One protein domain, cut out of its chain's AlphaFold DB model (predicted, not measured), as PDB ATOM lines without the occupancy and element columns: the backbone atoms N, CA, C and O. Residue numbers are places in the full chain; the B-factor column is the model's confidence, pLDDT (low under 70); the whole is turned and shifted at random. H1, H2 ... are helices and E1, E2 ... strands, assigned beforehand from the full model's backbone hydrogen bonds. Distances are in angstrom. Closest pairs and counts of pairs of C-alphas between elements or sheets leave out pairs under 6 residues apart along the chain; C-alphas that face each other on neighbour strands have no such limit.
ATOM      1  N   VAL A   7     -50.737  27.081   6.297       80.88
ATOM      2  CA  VAL A   7     -50.695  28.319   7.088       80.88
ATOM      3  C   VAL A   7     -49.371  28.422   7.840       80.88
ATOM      4  O   VAL A   7     -48.753  29.489   7.881       80.88
ATOM      5  N   ALA A   8     -48.889  27.311   8.405       82.31
ATOM      6  CA  ALA A   8     -47.577  27.270   9.047       82.31
ATOM      7  C   ALA A   8     -46.455  27.568   8.044       82.31
ATOM      8  O   ALA A   8     -45.552  28.345   8.355       82.31
ATOM      9  N   ARG A   9     -46.546  27.013   6.825       83.88
ATOM     10  CA  ARG A   9     -45.609  27.309   5.733       83.88
ATOM     11  C   ARG A   9     -45.634  28.782   5.344       83.88
ATOM     12  O   ARG A   9     -44.580  29.403   5.265       83.88
ATOM     13  N   MET A  10     -46.825  29.347   5.162       86.62
ATOM     14  CA  MET A  10     -46.993  30.752   4.799       86.62
ATOM     15  C   MET A  10     -46.356  31.684   5.833       86.62
ATOM     16  O   MET A  10     -45.561  32.557   5.495       86.62
ATOM     17  N   ARG A  11     -46.644  31.458   7.117       90.06
ATOM     18  CA  ARG A  11     -46.072  32.234   8.225       90.06
ATOM     19  C   ARG A  11     -44.552  32.113   8.298       90.06
ATOM     20  O   ARG A  11     -43.877  33.114   8.513       90.06
ATOM     21  N   ALA A  12     -44.014  30.915   8.093       90.00
ATOM     22  CA  ALA A  12     -42.573  30.704   8.062       90.00
ATOM     23  C   ALA A  12     -41.920  31.469   6.893       90.00
ATOM     24  O   ALA A  12     -40.914  32.145   7.094       90.00
ATOM     25  N   ASN A  13     -42.546  31.478   5.712       88.75
ATOM     26  CA  ASN A  13     -42.070  32.269   4.574       88.75
ATOM     27  C   ASN A  13     -42.111  33.778   4.851       88.75
ATOM     28  O   ASN A  13     -41.221  34.496   4.412       88.75
ATOM     29  N   VAL A  14     -43.120  34.278   5.577       92.62
ATOM     30  CA  VAL A  14     -43.177  35.700   5.970       92.62
ATOM     31  C   VAL A  14     -42.016  36.041   6.903       92.62
ATOM     32  O   VAL A  14     -41.431  37.108   6.779       92.62
ATOM     33  N   VAL A  15     -41.631  35.129   7.802       94.19
ATOM     34  CA  VAL A  15     -40.432  35.316   8.635       94.19
ATOM     35  C   VAL A  15     -39.176  35.414   7.777       94.19
ATOM     36  O   VAL A  15     -38.395  36.334   7.991       94.19
ATOM     37  N   VAL A  16     -39.004  34.522   6.801       92.12
ATOM     38  CA  VAL A  16     -37.849  34.554   5.888       92.12
ATOM     39  C   VAL A  16     -37.829  35.837   5.052       92.12
ATOM     40  O   VAL A  16     -36.794  36.491   4.982       92.12
ATOM     41  N   ARG A  17     -38.972  36.253   4.483       92.00
ATOM     42  CA  ARG A  17     -39.084  37.492   3.685       92.00
ATOM     43  C   ARG A  17     -38.574  38.712   4.442       92.00
ATOM     44  O   ARG A  17     -37.918  39.565   3.859       92.00
ATOM     45  N   GLU A  18     -38.894  38.788   5.730       94.25
ATOM     46  CA  GLU A  18     -38.522  39.918   6.578       94.25
ATOM     47  C   GLU A  18     -37.191  39.724   7.312       94.25
ATOM     48  O   GLU A  18     -36.905  40.477   8.241       94.25
ATOM     49  N   ASP A  19     -36.389  38.712   6.962       94.06
ATOM     50  CA  ASP A  19     -35.137  38.375   7.663       94.06
ATOM     51  C   ASP A  19     -35.348  38.177   9.187       94.06
ATOM     52  O   ASP A  19     -34.519  38.509  10.034       94.06
ATOM     53  N   GLY A  20     -36.538  37.712   9.581       95.88
ATOM     54  CA  GLY A  20     -36.955  37.594  10.978       95.88
ATOM     55  C   GLY A  20     -37.092  38.923  11.733       95.88
ATOM     56  O   GLY A  20     -37.128  38.933  12.971       95.88
ATOM     57  N   ARG A  21     -37.187  40.049  11.021       98.00
ATOM     58  CA  ARG A  21     -37.317  41.399  11.577       98.00
ATOM     59  C   ARG A  21     -38.745  41.912  11.497       98.00
ATOM     60  O   ARG A  21     -39.557  41.518  10.669       98.00
ATOM     61  N   CYS A  22     -39.062  42.842  12.385       98.19
ATOM     62  CA  CYS A  22     -40.286  43.611  12.286       98.19
ATOM     63  C   CYS A  22     -40.268  44.439  10.999       98.19
ATOM     64  O   CYS A  22     -39.411  45.307  10.861       98.19
ATOM     65  N   PHE A  23     -41.272  44.254  10.143       98.12
ATOM     66  CA  PHE A  23     -41.427  45.002   8.899       98.12
ATOM     67  C   PHE A  23     -41.389  46.513   9.136       98.12
ATOM     68  O   PHE A  23     -40.670  47.213   8.452       98.12
ATOM     69  N   ARG A  24     -42.092  47.039  10.147       97.75
ATOM     70  CA  ARG A  24     -42.118  48.488  10.402       97.75
ATOM     71  C   ARG A  24     -40.783  49.019  10.940       97.75
ATOM     72  O   ARG A  24     -40.168  49.858  10.302       97.75
ATOM     73  N   CYS A  25     -40.321  48.545  12.102       97.62
ATOM     74  CA  CYS A  25     -39.193  49.166  12.819       97.62
ATOM     75  C   CYS A  25     -37.843  48.437  12.707       97.62
ATOM     76  O   CYS A  25     -36.864  48.882  13.301       97.62
ATOM     77  N   GLY A  26     -37.777  47.289  12.032       97.81
ATOM     78  CA  GLY A  26     -36.530  46.553  11.789       97.81
ATOM     79  C   GLY A  26     -36.002  45.761  12.984       97.81
ATOM     80  O   GLY A  26     -34.972  45.095  12.879       97.81
ATOM     81  N   LYS A  27     -36.698  45.791  14.128       98.00
ATOM     82  CA  LYS A  27     -36.336  45.011  15.319       98.00
ATOM     83  C   LYS A  27     -36.306  43.514  14.996       98.00
ATOM     84  O   LYS A  27     -37.318  42.987  14.546       98.00
ATOM     85  N   GLN A  28     -35.212  42.820  15.318       98.19
ATOM     86  CA  GLN A  28     -35.148  41.356  15.240       98.19
ATOM     87  C   GLN A  28     -36.178  40.733  16.192       98.19
ATOM     88  O   GLN A  28     -36.180  41.033  17.390       98.19
ATOM     89  N   VAL A  29     -37.057  39.878  15.671       98.31
ATOM     90  CA  VAL A  29     -38.090  39.191  16.466       98.31
ATOM     91  C   VAL A  29     -38.018  37.673  16.368       98.31
ATOM     92  O   VAL A  29     -38.502  36.987  17.269       98.31
ATOM     93  N   ALA A  30     -37.370  37.144  15.336       97.25
ATOM     94  CA  ALA A  30     -37.088  35.726  15.198       97.25
ATOM     95  C   ALA A  30     -35.771  35.502  14.453       97.25
ATOM     96  O   ALA A  30     -35.364  36.339  13.659       97.25
ATOM     97  N   PHE A  31     -35.138  34.360  14.680       95.31
ATOM     98  CA  PHE A  31     -34.150  33.791  13.768       95.31
ATOM     99  C   PHE A  31     -34.777  32.613  13.034       95.31
ATOM    100  O   PHE A  31     -35.792  32.069  13.479       95.31
ATOM    101  N   TYR A  32     -34.172  32.198  11.929       92.06
ATOM    102  CA  TYR A  32     -34.603  31.010  11.212       92.06
ATOM    103  C   TYR A  32     -33.402  30.220  10.675       92.06
ATOM    104  O   TYR A  32     -32.332  30.784  10.452       92.06
ATOM    105  N   THR A  33     -33.568  28.910  10.504       87.69
ATOM    106  CA  THR A  33     -32.570  28.014   9.892       87.69
ATOM    107  C   THR A  33     -33.213  27.129   8.828       87.69
ATOM    108  O   THR A  33     -34.439  27.003   8.783       87.69
ATOM    109  N   ASP A  34     -32.377  26.486   8.010       70.38
ATOM    110  CA  ASP A  34     -32.761  25.424   7.070       70.38
ATOM    111  C   ASP A  34     -33.677  25.878   5.915       70.38
ATOM    112  O   ASP A  34     -34.740  25.306   5.679       70.38
ATOM    113  N   GLU A  35     -33.240  26.886   5.148       63.03
ATOM    114  CA  GLU A  35     -33.883  27.323   3.896       63.03
ATOM    115  C   GLU A  35     -33.711  26.283   2.764       63.03
ATOM    116  O   GLU A  35     -33.008  26.514   1.780       63.03
ATOM    117  N   THR A  36     -34.318  25.100   2.874       57.78
ATOM    118  CA  THR A  36     -34.356  24.151   1.747       57.78
ATOM    119  C   THR A  36     -35.764  24.022   1.185       57.78
ATOM    120  O   THR A  36     -36.751  24.112   1.905       57.78
ATOM    121  N   TYR A  37     -35.870  23.758  -0.120       53.28
ATOM    122  CA  TYR A  37     -37.145  23.596  -0.833       53.28
ATOM    123  C   TYR A  37     -38.090  22.545  -0.203       53.28
ATOM    124  O   TYR A  37     -39.308  22.595  -0.389       53.28
ATOM    125  N   HIS A  38     -37.539  21.588   0.551       60.66
ATOM    126  CA  HIS A  38     -38.277  20.462   1.123       60.66
ATOM    127  C   HIS A  38     -38.680  20.649   2.589       60.66
ATOM    128  O   HIS A  38     -39.656  20.027   3.018       60.66
ATOM    129  N   ASP A  39     -37.991  21.510   3.340       67.81
ATOM    130  CA  ASP A  39     -38.237  21.708   4.765       67.81
ATOM    131  C   ASP A  39     -38.801  23.099   5.059       67.81
ATOM    132  O   ASP A  39     -38.494  24.090   4.406       67.81
ATOM    133  N   LEU A  40     -39.686  23.163   6.058       73.38
ATOM    134  CA  LEU A  40     -40.109  24.450   6.596       73.38
ATOM    135  C   LEU A  40     -38.922  25.083   7.324       73.38
ATOM    136  O   LEU A  40     -38.320  24.381   8.145       73.38
ATOM    137  N   PRO A  41     -38.641  26.380   7.111       83.19
ATOM    138  CA  PRO A  41     -37.607  27.044   7.878       83.19
ATOM    139  C   PRO A  41     -37.962  26.959   9.364       83.19
ATOM    140  O   PRO A  41     -39.108  27.197   9.772       83.19
ATOM    141  N   GLN A  42     -36.989  26.565  10.180       85.88
ATOM    142  CA  GLN A  42     -37.191  26.438  11.618       85.88
ATOM    143  C   GLN A  42     -37.124  27.822  12.247       85.88
ATOM    144  O   GLN A  42     -36.048  28.384  12.415       85.88
ATOM    145  N   VAL A  43     -38.279  28.379  12.603       90.00
ATOM    146  CA  VAL A  43     -38.370  29.715  13.199       90.00
ATOM    147  C   VAL A  43     -38.174  29.644  14.712       90.00
ATOM    148  O   VAL A  43     -38.957  29.009  15.419       90.00
ATOM    149  N   THR A  44     -37.169  30.359  15.216       94.06
ATOM    150  CA  THR A  44     -36.894  30.531  16.646       94.06
ATOM    151  C   THR A  44     -37.231  31.967  17.071       94.06
ATOM    152  O   THR A  44     -36.495  32.890  16.716       94.06
ATOM    153  N   PRO A  45     -38.328  32.201  17.816       95.75
ATOM    154  CA  PRO A  45     -38.690  33.533  18.294       95.75
ATOM    155  C   PRO A  45     -37.681  34.042  19.334       95.75
ATOM    156  O   PRO A  45     -37.288  33.308  20.236       95.75
ATOM    157  N   VAL A  46     -37.313  35.321  19.247       97.38
ATOM    158  CA  VAL A  46     -36.465  36.018  20.239       97.38
ATOM    159  C   VAL A  46     -37.150  37.231  20.869       97.38
ATOM    160  O   VAL A  46     -36.637  37.816  21.821       97.38
ATOM    161  N   ALA A  47     -38.330  37.600  20.368       96.75
ATOM    162  CA  ALA A  47     -39.220  38.582  20.970       96.75
ATOM    163  C   ALA A  47     -40.683  38.275  20.612       96.75
ATOM    164  O   ALA A  47     -40.957  37.511  19.689       96.75
ATOM    165  N   ASP A  48     -41.624  38.916  21.311       97.69
ATOM    166  CA  ASP A  48     -43.034  38.905  20.912       97.69
ATOM    167  C   ASP A  48     -43.193  39.502  19.503       97.69
ATOM    168  O   ASP A  48     -42.715  40.611  19.227       97.69
ATOM    169  N   PHE A  49     -43.918  38.797  18.638       97.62
ATOM    170  CA  PHE A  49     -44.340  39.286  17.331       97.62
ATOM    171  C   PHE A  49     -45.718  38.756  16.946       97.62
ATOM    172  O   PHE A  49     -46.235  37.800  17.526       97.62
ATOM    173  N   THR A  50     -46.309  39.391  15.941       96.25
ATOM    174  CA  THR A  50     -47.609  39.049  15.374       96.25
ATOM    175  C   THR A  50     -47.503  39.027  13.851       96.25
ATOM    176  O   THR A  50     -46.899  39.921  13.260       96.25
ATOM    177  N   PHE A  51     -48.123  38.028  13.219       94.81
ATOM    178  CA  PHE A  51     -48.437  38.076  11.793       94.81
ATOM    179  C   PHE A  51     -49.669  38.959  11.617       94.81
ATOM    180  O   PHE A  51     -50.772  38.567  11.990       94.81
ATOM    181  N   HIS A  52     -49.456  40.182  11.151       94.19
ATOM    182  CA  HIS A  52     -50.505  41.167  10.961       94.19
ATOM    183  C   HIS A  52     -51.076  41.070   9.549       94.19
ATOM    184  O   HIS A  52     -50.324  41.153   8.578       94.19
ATOM    185  N   HIS A  53     -52.393  40.918   9.451       92.81
ATOM    186  CA  HIS A  53     -53.131  41.061   8.202       92.81
ATOM    187  C   HIS A  53     -53.319  42.536   7.867       92.81
ATOM    188  O   HIS A  53     -53.917  43.265   8.658       92.81
ATOM    189  N   ARG A  54     -52.865  42.952   6.683       92.69
ATOM    190  CA  ARG A  54     -53.060  44.316   6.176       92.69
ATOM    191  C   ARG A  54     -54.528  44.571   5.850       92.69
ATOM    192  O   ARG A  54     -55.067  45.617   6.181       92.69
ATOM    193  N   LYS A  55     -55.195  43.602   5.229       89.56
ATOM    194  CA  LYS A  55     -56.632  43.609   4.961       89.56
ATOM    195  C   LYS A  55     -57.329  42.654   5.940       89.56
ATOM    196  O   LYS A  55     -57.128  41.440   5.824       89.56
ATOM    197  N   PRO A  56     -58.081  43.164   6.935       76.62
ATOM    198  CA  PRO A  56     -58.790  42.326   7.896       76.62
ATOM    199  C   PRO A  56     -59.992  41.611   7.256       76.62
ATOM    200  O   PRO A  56     -60.590  42.106   6.307       76.62
ATOM    201  N   LEU A  57     -60.368  40.462   7.826       68.94
ATOM    202  CA  LEU A  57     -61.574  39.692   7.489       68.94
ATOM    203  C   LEU A  57     -62.842  40.503   7.787       68.94
ATOM    204  O   LEU A  57     -63.332  40.413   8.903       68.94
ATOM    205  N   HIS A  58     -63.367  41.278   6.842       53.44
ATOM    206  CA  HIS A  58     -64.784  41.658   6.759       53.44
ATOM    207  C   HIS A  58     -65.122  41.855   5.270       53.44
ATOM    208  O   HIS A  58     -64.354  42.487   4.554       53.44
ATOM    209  N   GLU A  59     -66.265  41.304   4.840       44.34
ATOM    210  CA  GLU A  59     -66.839  41.333   3.474       44.34
ATOM    211  C   GLU A  59     -66.426  40.204   2.498       44.34
ATOM    212  O   GLU A  59     -65.835  40.409   1.445       44.34
ATOM    213  N   GLY A  60     -66.850  38.975   2.811       41.50
ATOM    214  CA  GLY A  60     -67.487  38.109   1.806       41.50
ATOM    215  C   GLY A  60     -66.627  37.223   0.900       41.50
ATOM    216  O   GLY A  60     -67.219  36.423   0.183       41.50
ATOM    217  N   ASN A  61     -65.293  37.284   0.938       48.84
ATOM    218  CA  ASN A  61     -64.438  36.354   0.182       48.84
ATOM    219  C   ASN A  61     -63.277  35.817   1.038       48.84
ATOM    220  O   ASN A  61     -62.245  36.461   1.207       48.84
ATOM    221  N   ASP A  62     -63.449  34.594   1.546       55.88
ATOM    222  CA  ASP A  62     -62.517  33.890   2.445       55.88
ATOM    223  C   ASP A  62     -61.194  33.443   1.785       55.88
ATOM    224  O   ASP A  62     -60.296  32.944   2.463       55.88
ATOM    225  N   LEU A  63     -61.046  33.604   0.467       54.09
ATOM    226  CA  LEU A  63     -59.934  33.018  -0.294       54.09
ATOM    227  C   LEU A  63     -58.632  33.844  -0.263       54.09
ATOM    228  O   LEU A  63     -57.574  33.292  -0.558       54.09
ATOM    229  N   ASP A  64     -58.678  35.113   0.166       57.34
ATOM    230  CA  ASP A  64     -57.552  36.060   0.033       57.34
ATOM    231  C   ASP A  64     -56.929  36.513   1.367       57.34
ATOM    232  O   ASP A  64     -56.081  37.405   1.403       57.34
ATOM    233  N   VAL A  65     -57.335  35.930   2.496       69.25
ATOM    234  CA  VAL A  65     -56.945  36.456   3.816       69.25
ATOM    235  C   VAL A  65     -55.520  36.056   4.186       69.25
ATOM    236  O   VAL A  65     -54.712  36.915   4.530       69.25
ATOM    237  N   ASP A  66     -55.177  34.774   4.073       75.25
ATOM    238  CA  ASP A  66     -53.850  34.251   4.426       75.25
ATOM    239  C   ASP A  66     -52.907  34.177   3.211       75.25
ATOM    240  O   ASP A  66     -52.076  33.274   3.099       75.25
ATOM    241  N   ILE A  67     -53.016  35.133   2.284       86.19
ATOM    242  CA  ILE A  67     -52.058  35.253   1.181       86.19
ATOM    243  C   ILE A  67     -50.774  35.936   1.653       86.19
ATOM    244  O   ILE A  67     -50.779  36.847   2.483       86.19
ATOM    245  N   PHE A  68     -49.658  35.513   1.065       89.25
ATOM    246  CA  PHE A  68     -48.314  35.975   1.402       89.25
ATOM    247  C   PHE A  68     -48.159  37.507   1.526       89.25
ATOM    248  O   PHE A  68     -47.632  37.961   2.546       89.25
ATOM    249  N   PRO A  69     -48.651  38.334   0.581       92.38
ATOM    250  CA  PRO A  69     -48.490  39.787   0.664       92.38
ATOM    251  C   PRO A  69     -49.508  40.488   1.577       92.38
ATOM    252  O   PRO A  69     -49.367  41.684   1.839       92.38
ATOM    253  N   ASN A  70     -50.524  39.773   2.078       92.88
ATOM    254  CA  ASN A  70     -51.447  40.307   3.083       92.88
ATOM    255  C   ASN A  70     -50.891  40.182   4.505       92.88
ATOM    256  O   ASN A  70     -51.341  40.885   5.405       92.88
ATOM    257  N   LEU A  71     -49.905  39.308   4.716       93.75
ATOM    258  CA  LEU A  71     -49.279  39.082   6.011       93.75
ATOM    259  C   LEU A  71     -47.993  39.896   6.161       93.75
ATOM    260  O   LEU A  71     -47.141  39.912   5.273       93.75
ATOM    261  N   MET A  72     -47.810  40.504   7.331       94.75
ATOM    262  CA  MET A  72     -46.580  41.194   7.729       94.75
ATOM    263  C   MET A  72     -46.104  40.738   9.103       94.75
ATOM    264  O   MET A  72     -46.909  40.487  10.001       94.75
ATOM    265  N   LEU A  73     -44.788  40.688   9.298       97.31
ATOM    266  CA  LEU A  73     -44.190  40.398  10.595       97.31
ATOM    267  C   LEU A  73     -44.051  41.691  11.406       97.31
ATOM    268  O   LEU A  73     -43.219  42.534  11.087       97.31
ATOM    269  N   LEU A  74     -44.838  41.875  12.469       98.19
ATOM    270  CA  LEU A  74     -44.745  43.057  13.336       98.19
ATOM    271  C   LEU A  74     -44.343  42.679  14.759       98.19
ATOM    272  O   LEU A  74     -44.878  41.734  15.331       98.19
ATOM    273  N   CYS A  75     -43.429  43.441  15.364       98.50
ATOM    274  CA  CYS A  75     -43.070  43.245  16.764       98.50
ATOM    275  C   CYS A  75     -44.219  43.627  17.704       98.50
ATOM    276  O   CYS A  75     -45.017  44.531  17.432       98.50
ATOM    277  N   GLY A  76     -44.230  42.971  18.860       97.00
ATOM    278  CA  GLY A  76     -45.231  43.151  19.893       97.00
ATOM    279  C   GLY A  76     -46.435  42.228  19.740       97.00
ATOM    280  O   GLY A  76     -46.527  41.387  18.843       97.00
ATOM    281  N   LYS A  77     -47.356  42.375  20.688       94.38
ATOM    282  CA  LYS A  77     -48.555  41.553  20.834       94.38
ATOM    283  C   LYS A  77     -49.647  42.398  21.470       94.38
ATOM    284  O   LYS A  77     -49.367  43.174  22.383       94.38
ATOM    285  N   GLY A  78     -50.885  42.209  21.018       91.25
ATOM    286  CA  GLY A  78     -52.020  42.983  21.514       91.25
ATOM    287  C   GLY A  78     -51.924  44.436  21.056       91.25
ATOM    288  O   GLY A  78     -51.999  44.697  19.857       91.25
ATOM    289  N   ASP A  79     -51.786  45.343  22.011       93.62
ATOM    290  CA  ASP A  79     -51.664  46.799  21.874       93.62
ATOM    291  C   ASP A  79     -50.225  47.309  22.078       93.62
ATOM    292  O   ASP A  79     -49.973  48.511  22.049       93.62
ATOM    293  N   ARG A  80     -49.254  46.404  22.252       96.31
ATOM    294  CA  ARG A  80     -47.835  46.747  22.431       96.31
ATOM    295  C   ARG A  80     -47.051  46.584  21.131       96.31
ATOM    296  O   ARG A  80     -47.348  45.700  20.332       96.31
ATOM    297  N   GLY A  81     -45.978  47.361  20.974       97.44
ATOM    298  CA  GLY A  81     -45.068  47.286  19.824       97.44
ATOM    299  C   GLY A  81     -45.666  47.855  18.534       97.44
ATOM    300  O   GLY A  81     -46.648  48.592  18.567       97.44
ATOM    301  N   CYS A  82     -45.078  47.507  17.386       98.25
ATOM    302  CA  CYS A  82     -45.538  48.009  16.086       98.25
ATOM    303  C   CYS A  82     -46.945  47.518  15.729       98.25
ATOM    304  O   CYS A  82     -47.691  48.254  15.095       98.25
ATOM    305  N   VAL A  83     -47.342  46.319  16.176       97.00
ATOM    306  CA  VAL A  83     -48.736  45.869  16.012       97.00
ATOM    307  C   VAL A  83     -49.717  46.749  16.797       97.00
ATOM    308  O   VAL A  83     -50.823  47.004  16.331       97.00
ATOM    309  N   GLY A  84     -49.306  47.241  17.969       97.44
ATOM    310  CA  GLY A  84     -50.069  48.212  18.748       97.44
ATOM    311  C   GLY A  84     -50.167  49.561  18.050       97.44
ATOM    312  O   GLY A  84     -51.261  50.102  17.929       97.44
ATOM    313  N   TRP A  85     -49.043  50.049  17.520       97.81
ATOM    314  CA  TRP A  85     -48.992  51.302  16.766       97.81
ATOM    315  C   TRP A  85     -49.954  51.298  15.574       97.81
ATOM    316  O   TRP A  85     -50.744  52.224  15.448       97.81
ATOM    317  N   VAL A  86     -49.976  50.226  14.767       97.06
ATOM    318  CA  VAL A  86     -50.900  50.105  13.619       97.06
ATOM    319  C   VAL A  86     -52.368  50.190  14.051       97.06
ATOM    320  O   VAL A  86     -53.201  50.751  13.347       97.06
ATOM    321  N   LYS A  87     -52.705  49.656  15.230       94.56
ATOM    322  CA  LYS A  87     -54.072  49.721  15.761       94.56
ATOM    323  C   LYS A  87     -54.462  51.121  16.232       94.56
ATOM    324  O   LYS A  87     -55.641  51.449  16.151       94.56
ATOM    325  N   SER A  88     -53.510  51.905  16.741       97.19
ATOM    326  CA  SER A  88     -53.751  53.251  17.275       97.19
ATOM    327  C   SER A  88     -53.528  54.387  16.270       97.19
ATOM    328  O   SER A  88     -54.018  55.481  16.517       97.19
ATOM    329  N   HIS A  89     -52.856  54.126  15.147       97.12
ATOM    330  CA  HIS A  89     -52.516  55.103  14.101       97.12
ATOM    331  C   HIS A  89     -53.007  54.587  12.746       97.12
ATOM    332  O   HIS A  89     -52.227  54.209  11.872       97.12
ATOM    333  N   ARG A  90     -54.331  54.428  12.620       95.06
ATOM    334  CA  ARG A  90     -54.933  53.748  11.464       95.06
ATOM    335  C   ARG A  90     -54.748  54.529  10.168       95.06
ATOM    336  O   ARG A  90     -54.511  53.904   9.141       95.06
ATOM    337  N   ASP A  91     -54.834  55.852  10.220       95.44
ATOM    338  CA  ASP A  91     -54.726  56.704   9.034       95.44
ATOM    339  C   ASP A  91     -53.305  56.656   8.465       95.44
ATOM    340  O   ASP A  91     -53.115  56.458   7.266       95.44
ATOM    341  N   GLU A  92     -52.293  56.749   9.326       96.44
ATOM    342  CA  GLU A  92     -50.896  56.564   8.943       96.44
ATOM    343  C   GLU A  92     -50.631  55.129   8.490       96.44
ATOM    344  O   GLU A  92     -49.976  54.923   7.475       96.44
ATOM    345  N   ALA A  93     -51.190  54.128   9.173       96.44
ATOM    346  CA  ALA A  93     -51.056  52.741   8.747       96.44
ATOM    347  C   ALA A  93     -51.670  52.489   7.360       96.44
ATOM    348  O   ALA A  93     -51.136  51.675   6.610       96.44
ATOM    349  N   HIS A  94     -52.760  53.174   7.002       94.81
ATOM    350  CA  HIS A  94     -53.322  53.126   5.655       94.81
ATOM    351  C   HIS A  94     -52.407  53.790   4.627       94.81
ATOM    352  O   HIS A  94     -52.139  53.190   3.585       94.81
ATOM    353  N   LYS A  95     -51.879  54.981   4.937       94.19
ATOM    354  CA  LYS A  95     -50.916  55.679   4.073       94.19
ATOM    355  C   LYS A  95     -49.670  54.836   3.827       94.19
ATOM    356  O   LYS A  95     -49.279  54.671   2.684       94.19
ATOM    357  N   ASP A  96     -49.125  54.221   4.870       95.62
ATOM    358  CA  ASP A  96     -47.937  53.364   4.806       95.62
ATOM    359  C   ASP A  96     -48.230  51.976   4.207       95.62
ATOM    360  O   ASP A  96     -47.359  51.107   4.172       95.62
ATOM    361  N   GLY A  97     -49.467  51.702   3.786       94.94
ATOM    362  CA  GLY A  97     -49.877  50.399   3.269       94.94
ATOM    363  C   GLY A  97     -49.793  49.267   4.298       94.94
ATOM    364  O   GLY A  97     -49.901  48.100   3.921       94.94
ATOM    365  N   LEU A  98     -49.617  49.571   5.587       95.31
ATOM    366  CA  LEU A  98     -49.614  48.596   6.680       95.31
ATOM    367  C   LEU A  98     -51.021  48.074   6.988       95.31
ATOM    368  O   LEU A  98     -51.171  46.969   7.507       95.31
ATOM    369  N   LEU A  99     -52.032  48.865   6.639       94.31
ATOM    370  CA  LEU A  99     -53.445  48.540   6.702       94.31
ATOM    371  C   LEU A  99     -54.086  48.884   5.351       94.31
ATOM    372  O   LEU A  99     -53.747  49.882   4.726       94.31
ATOM    373  N   LEU A 100     -55.012  48.063   4.879       91.25
ATOM    374  CA  LEU A 100     -55.673  48.238   3.591       91.25
ATOM    375  C   LEU A 100     -57.158  48.482   3.784       91.25
ATOM    376  O   LEU A 100     -57.787  47.893   4.666       91.25
ATOM    377  N   ASP A 101     -57.705  49.351   2.941       83.56
ATOM    378  CA  ASP A 101     -59.145  49.542   2.847       83.56
ATOM    379  C   ASP A 101     -59.816  48.229   2.401       83.56
ATOM    380  O   ASP A 101     -59.342  47.547   1.484       83.56
ATOM    381  N   GLY A 102     -60.901  47.852   3.080       71.56
ATOM    382  CA  GLY A 102     -61.618  46.598   2.840       71.56
ATOM    383  C   GLY A 102     -62.186  46.484   1.422       71.56
ATOM    384  O   GLY A 102     -62.224  45.393   0.854       71.56
ATOM    385  N   VAL A 103     -62.551  47.608   0.812       70.25
ATOM    386  CA  VAL A 103     -63.221  47.661  -0.488       70.25
ATOM    387  C   VAL A 103     -62.207  47.874  -1.608       70.25
ATOM    388  O   VAL A 103     -62.237  47.164  -2.610       70.25
ATOM    389  N   LEU A 104     -61.278  48.815  -1.429       73.69
ATOM    390  CA  LEU A 104     -60.398  49.280  -2.511       73.69
ATOM    391  C   LEU A 104     -58.972  48.722  -2.436       73.69
ATOM    392  O   LEU A 104     -58.267  48.665  -3.443       73.69
ATOM    393  N   GLY A 105     -58.532  48.287  -1.256       80.44
ATOM    394  CA  GLY A 105     -57.174  47.805  -1.045       80.44
ATOM    395  C   GLY A 105     -56.981  46.374  -1.545       80.44
ATOM    396  O   GLY A 105     -57.707  45.455  -1.148       80.44
ATOM    397  N   SER A 106     -55.951  46.168  -2.368       87.44
ATOM    398  CA  SER A 106     -55.496  44.840  -2.784       87.44
ATOM    399  C   SER A 106     -54.081  44.572  -2.262       87.44
ATOM    400  O   SER A 106     -53.149  45.291  -2.645       87.44
ATOM    401  N   PRO A 107     -53.878  43.533  -1.426       89.31
ATOM    402  CA  PRO A 107     -52.551  43.182  -0.931       89.31
ATOM    403  C   PRO A 107     -51.559  42.823  -2.040       89.31
ATOM    404  O   PRO A 107     -50.362  42.972  -1.833       89.31
ATOM    405  N   LEU A 108     -52.046  42.371  -3.202       87.94
ATOM    406  CA  LEU A 108     -51.212  41.917  -4.320       87.94
ATOM    407  C   LEU A 108     -50.469  43.048  -5.039       87.94
ATOM    408  O   LEU A 108     -49.449  42.797  -5.670       87.94
ATOM    409  N   ILE A 109     -51.010  44.266  -4.997       86.75
ATOM    410  CA  ILE A 109     -50.500  45.403  -5.783       86.75
ATOM    411  C   ILE A 109     -50.190  46.627  -4.930       86.75
ATOM    412  O   ILE A 109     -49.547  47.557  -5.405       86.75
ATOM    413  N   THR A 110     -50.655  46.651  -3.680       90.75
ATOM    414  CA  THR A 110     -50.382  47.768  -2.778       90.75
ATOM    415  C   THR A 110     -49.064  47.488  -2.064       90.75
ATOM    416  O   THR A 110     -49.012  46.531  -1.280       90.75
ATOM    417  N   PRO A 111     -48.004  48.282  -2.274       94.25
ATOM    418  CA  PRO A 111     -46.778  48.139  -1.503       94.25
ATOM    419  C   PRO A 111     -46.989  48.585  -0.056       94.25
ATOM    420  O   PRO A 111     -48.033  49.131   0.306       94.25
ATOM    421  N   ALA A 112     -45.998  48.321   0.785       95.56
ATOM    422  CA  ALA A 112     -45.973  48.788   2.162       95.56
ATOM    423  C   ALA A 112     -44.682  49.565   2.430       95.56
ATOM    424  O   ALA A 112     -43.614  49.206   1.924       95.56
ATOM    425  N   PHE A 113     -44.785  50.631   3.215       96.19
ATOM    426  CA  PHE A 113     -43.661  51.461   3.604       96.19
ATOM    427  C   PHE A 113     -42.950  50.869   4.821       96.19
ATOM    428  O   PHE A 113     -43.551  50.541   5.848       96.19
ATOM    429  N   ARG A 114     -41.634  50.745   4.695       94.31
ATOM    430  CA  ARG A 114     -40.729  50.203   5.694       94.31
ATOM    431  C   ARG A 114     -39.932  51.338   6.321       94.31
ATOM    432  O   ARG A 114     -39.066  51.936   5.692       94.31
ATOM    433  N   GLU A 115     -40.236  51.646   7.577       94.81
ATOM    434  CA  GLU A 115     -39.739  52.859   8.241       94.81
ATOM    435  C   GLU A 115     -38.222  52.823   8.473       94.81
ATOM    436  O   GLU A 115     -37.537  53.822   8.262       94.81
ATOM    437  N   TYR A 116     -37.678  51.674   8.888       93.44
ATOM    438  CA  TYR A 116     -36.279  51.584   9.323       93.44
ATOM    439  C   TYR A 116     -35.245  51.714   8.197       93.44
ATOM    440  O   TYR A 116     -34.100  52.065   8.475       93.44
ATOM    441  N   ASP A 117     -35.622  51.439   6.949       91.69
ATOM    442  CA  ASP A 117     -34.772  51.645   5.769       91.69
ATOM    443  C   ASP A 117     -35.375  52.637   4.762       91.69
ATOM    444  O   ASP A 117     -34.810  52.855   3.690       91.69
ATOM    445  N   ARG A 118     -36.494  53.273   5.142       92.94
ATOM    446  CA  ARG A 118     -37.223  54.298   4.387       92.94
ATOM    447  C   ARG A 118     -37.540  53.879   2.954       92.94
ATOM    448  O   ARG A 118     -37.310  54.646   2.017       92.94
ATOM    449  N   SER A 119     -38.069  52.675   2.779       92.44
ATOM    450  CA  SER A 119     -38.335  52.128   1.450       92.44
ATOM    451  C   SER A 119     -39.752  51.593   1.289       92.44
ATOM    452  O   SER A 119     -40.380  51.135   2.239       92.44
ATOM    453  N   TRP A 120     -40.257  51.651   0.060       94.25
ATOM    454  CA  TRP A 120     -41.493  50.981  -0.325       94.25
ATOM    455  C   TRP A 120     -41.171  49.575  -0.815       94.25
ATOM    456  O   TRP A 120     -40.293  49.397  -1.663       94.25
ATOM    457  N   ILE A 121     -41.891  48.589  -0.288       93.75
ATOM    458  CA  ILE A 121     -41.671  47.173  -0.575       93.75
ATOM    459  C   ILE A 121     -42.920  46.569  -1.201       93.75
ATOM    460  O   ILE A 121     -44.016  46.659  -0.642       93.75
ATOM    461  N   ASP A 122     -42.734  45.904  -2.337       91.75
ATOM    462  CA  ASP A 122     -43.721  44.982  -2.884       91.75
ATOM    463  C   ASP A 122     -43.628  43.652  -2.124       91.75
ATOM    464  O   ASP A 122     -42.641  42.916  -2.213       91.75
ATOM    465  N   LEU A 123     -44.669  43.336  -1.353       91.25
ATOM    466  CA  LEU A 123     -44.706  42.152  -0.495       91.25
ATOM    467  C   LEU A 123     -44.969  40.841  -1.252       91.25
ATOM    468  O   LEU A 123     -44.837  39.774  -0.643       91.25
ATOM    469  N   CYS A 124     -45.320  40.890  -2.543       86.50
ATOM    470  CA  CYS A 124     -45.435  39.701  -3.393       86.50
ATOM    471  C   CYS A 124     -44.059  39.111  -3.705       86.50
ATOM    472  O   CYS A 124     -43.879  37.894  -3.641       86.50
ATOM    473  N   TYR A 125     -43.093  39.979  -4.012       80.56
ATOM    474  CA  TYR A 125     -41.758  39.587  -4.470       80.56
ATOM    475  C   TYR A 125     -40.640  39.925  -3.476       80.56
ATOM    476  O   TYR A 125     -39.511  39.478  -3.660       80.56
ATOM    477  N   GLY A 126     -40.932  40.692  -2.420       75.06
ATOM    478  CA  GLY A 126     -39.928  41.176  -1.469       75.06
ATOM    479  C   GLY A 126     -38.977  42.212  -2.076       75.06
ATOM    480  O   GLY A 126     -37.861  42.385  -1.591       75.06
ATOM    481  N   THR A 127     -39.385  42.876  -3.157       79.00
ATOM    482  CA  THR A 127     -38.548  43.800  -3.923       79.00
ATOM    483  C   THR A 127     -38.815  45.249  -3.534       79.00
ATOM    484  O   THR A 127     -39.940  45.641  -3.222       79.00
ATOM    485  N   HIS A 128     -37.765  46.069  -3.577       76.31
ATOM    486  CA  HIS A 128     -37.899  47.518  -3.458       76.31
ATOM    487  C   HIS A 128     -38.611  48.068  -4.698       76.31
ATOM    488  O   HIS A 128     -38.190  47.795  -5.824       76.31
ATOM    489  N   VAL A 129     -39.648  48.875  -4.493       78.94
ATOM    490  CA  VAL A 129     -40.300  49.643  -5.561       78.94
ATOM    491  C   VAL A 129     -39.763  51.070  -5.543       78.94
ATOM    492  O   VAL A 129     -39.826  51.769  -4.532       78.94
TER     493      VAL A 129
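What this domain is: This is residues 7 to 129 of the 143 residues of an uncharacterized protein of Mobiluncus curtisii ATCC 51333 (UniProt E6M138). The hairpin E3 and E4 forms the core, with H1 packed on one face of it and H2 on the other; H1 also packs on a second hairpin, E1 and E2. A small sheet, E5 to E7, makes a separate part, and H3 follows H2 at nearly a right angle. The 123 printed residues hold three named helices and seven named strands, in the order H1 E1 E2 E3 E4 H2 H3 E5 E6 E7; the sheets, E5 - E6 - E7, E1 - E2 and E3 - E4, are antiparallel. The class is mixed, helices and strands, with 53 residues, under half, in named elements. The whole is compact, with a radius of gyration of the C-alphas of 13.8 A and spans of 38 by 29 by 29 A.

Where its parts are: Begin at C-alpha 112, at (-45.973, 48.788, 2.162), where E5 runs over residues 112 to 114; E6 is residues 119 to 122, and E7 is residues 127 to 129, ending at C-alpha 129, at (-40.300, 49.643, -5.561). Go back to C-alpha 7 at (-50.695, 28.319, 7.088) for H1, residues 7 to 17, 15.2 A long. E1 is 30 to 33, E2 is 42 to 45, E3 is 49 to 53 with 12.8 A, and E4 is 71 to 75 with 13.1 A. H2 is 81 to 88, 10.8 A long, and H3 is 90 to 95.

How they stand to each other: Look first at E5, E6 and E7, a meander, each strand the antiparallel neighbour of the one before: N 114 and O 119 are 2.8 A apart, N 122 and O 127 2.9 A. H3 only grazes this sheet, with residues 93 to 95. The hairpin E3 and E4 is apart from the sheet; its N 50 and O 74 are 2.8 A apart. The closest C-alphas of E4 and H2, Cys 75 and Cys 82, are 5.4 A apart; those of H1 and E4, Val 15 and Leu 73, 6.6 A. Those of H1 and E2, Ala 12 and Val 43, are 6.7 A apart. In the hairpin E1 and E2, N 44 and O 31 are 2.8 A apart. H2 and H3 are close but not clearly touching, about perpendicular at 80 degrees, with the C-alphas of Val 86 and Ala 93 closest at 5.5 A. In H1, H2 and H3 every O i to N i+4 pair is within hydrogen-bond range.

The domain as a whole: The C-alphas farthest apart, those of His 38 and Asp 91, are 40.6 A apart. The printed part has no cut. Look for the long links at H1 to E1, E3 to E4 and H3 to E5. Mean pLDDT of the printed part is 87.4; residues 35 to 39 and 57 to 65 are under 70.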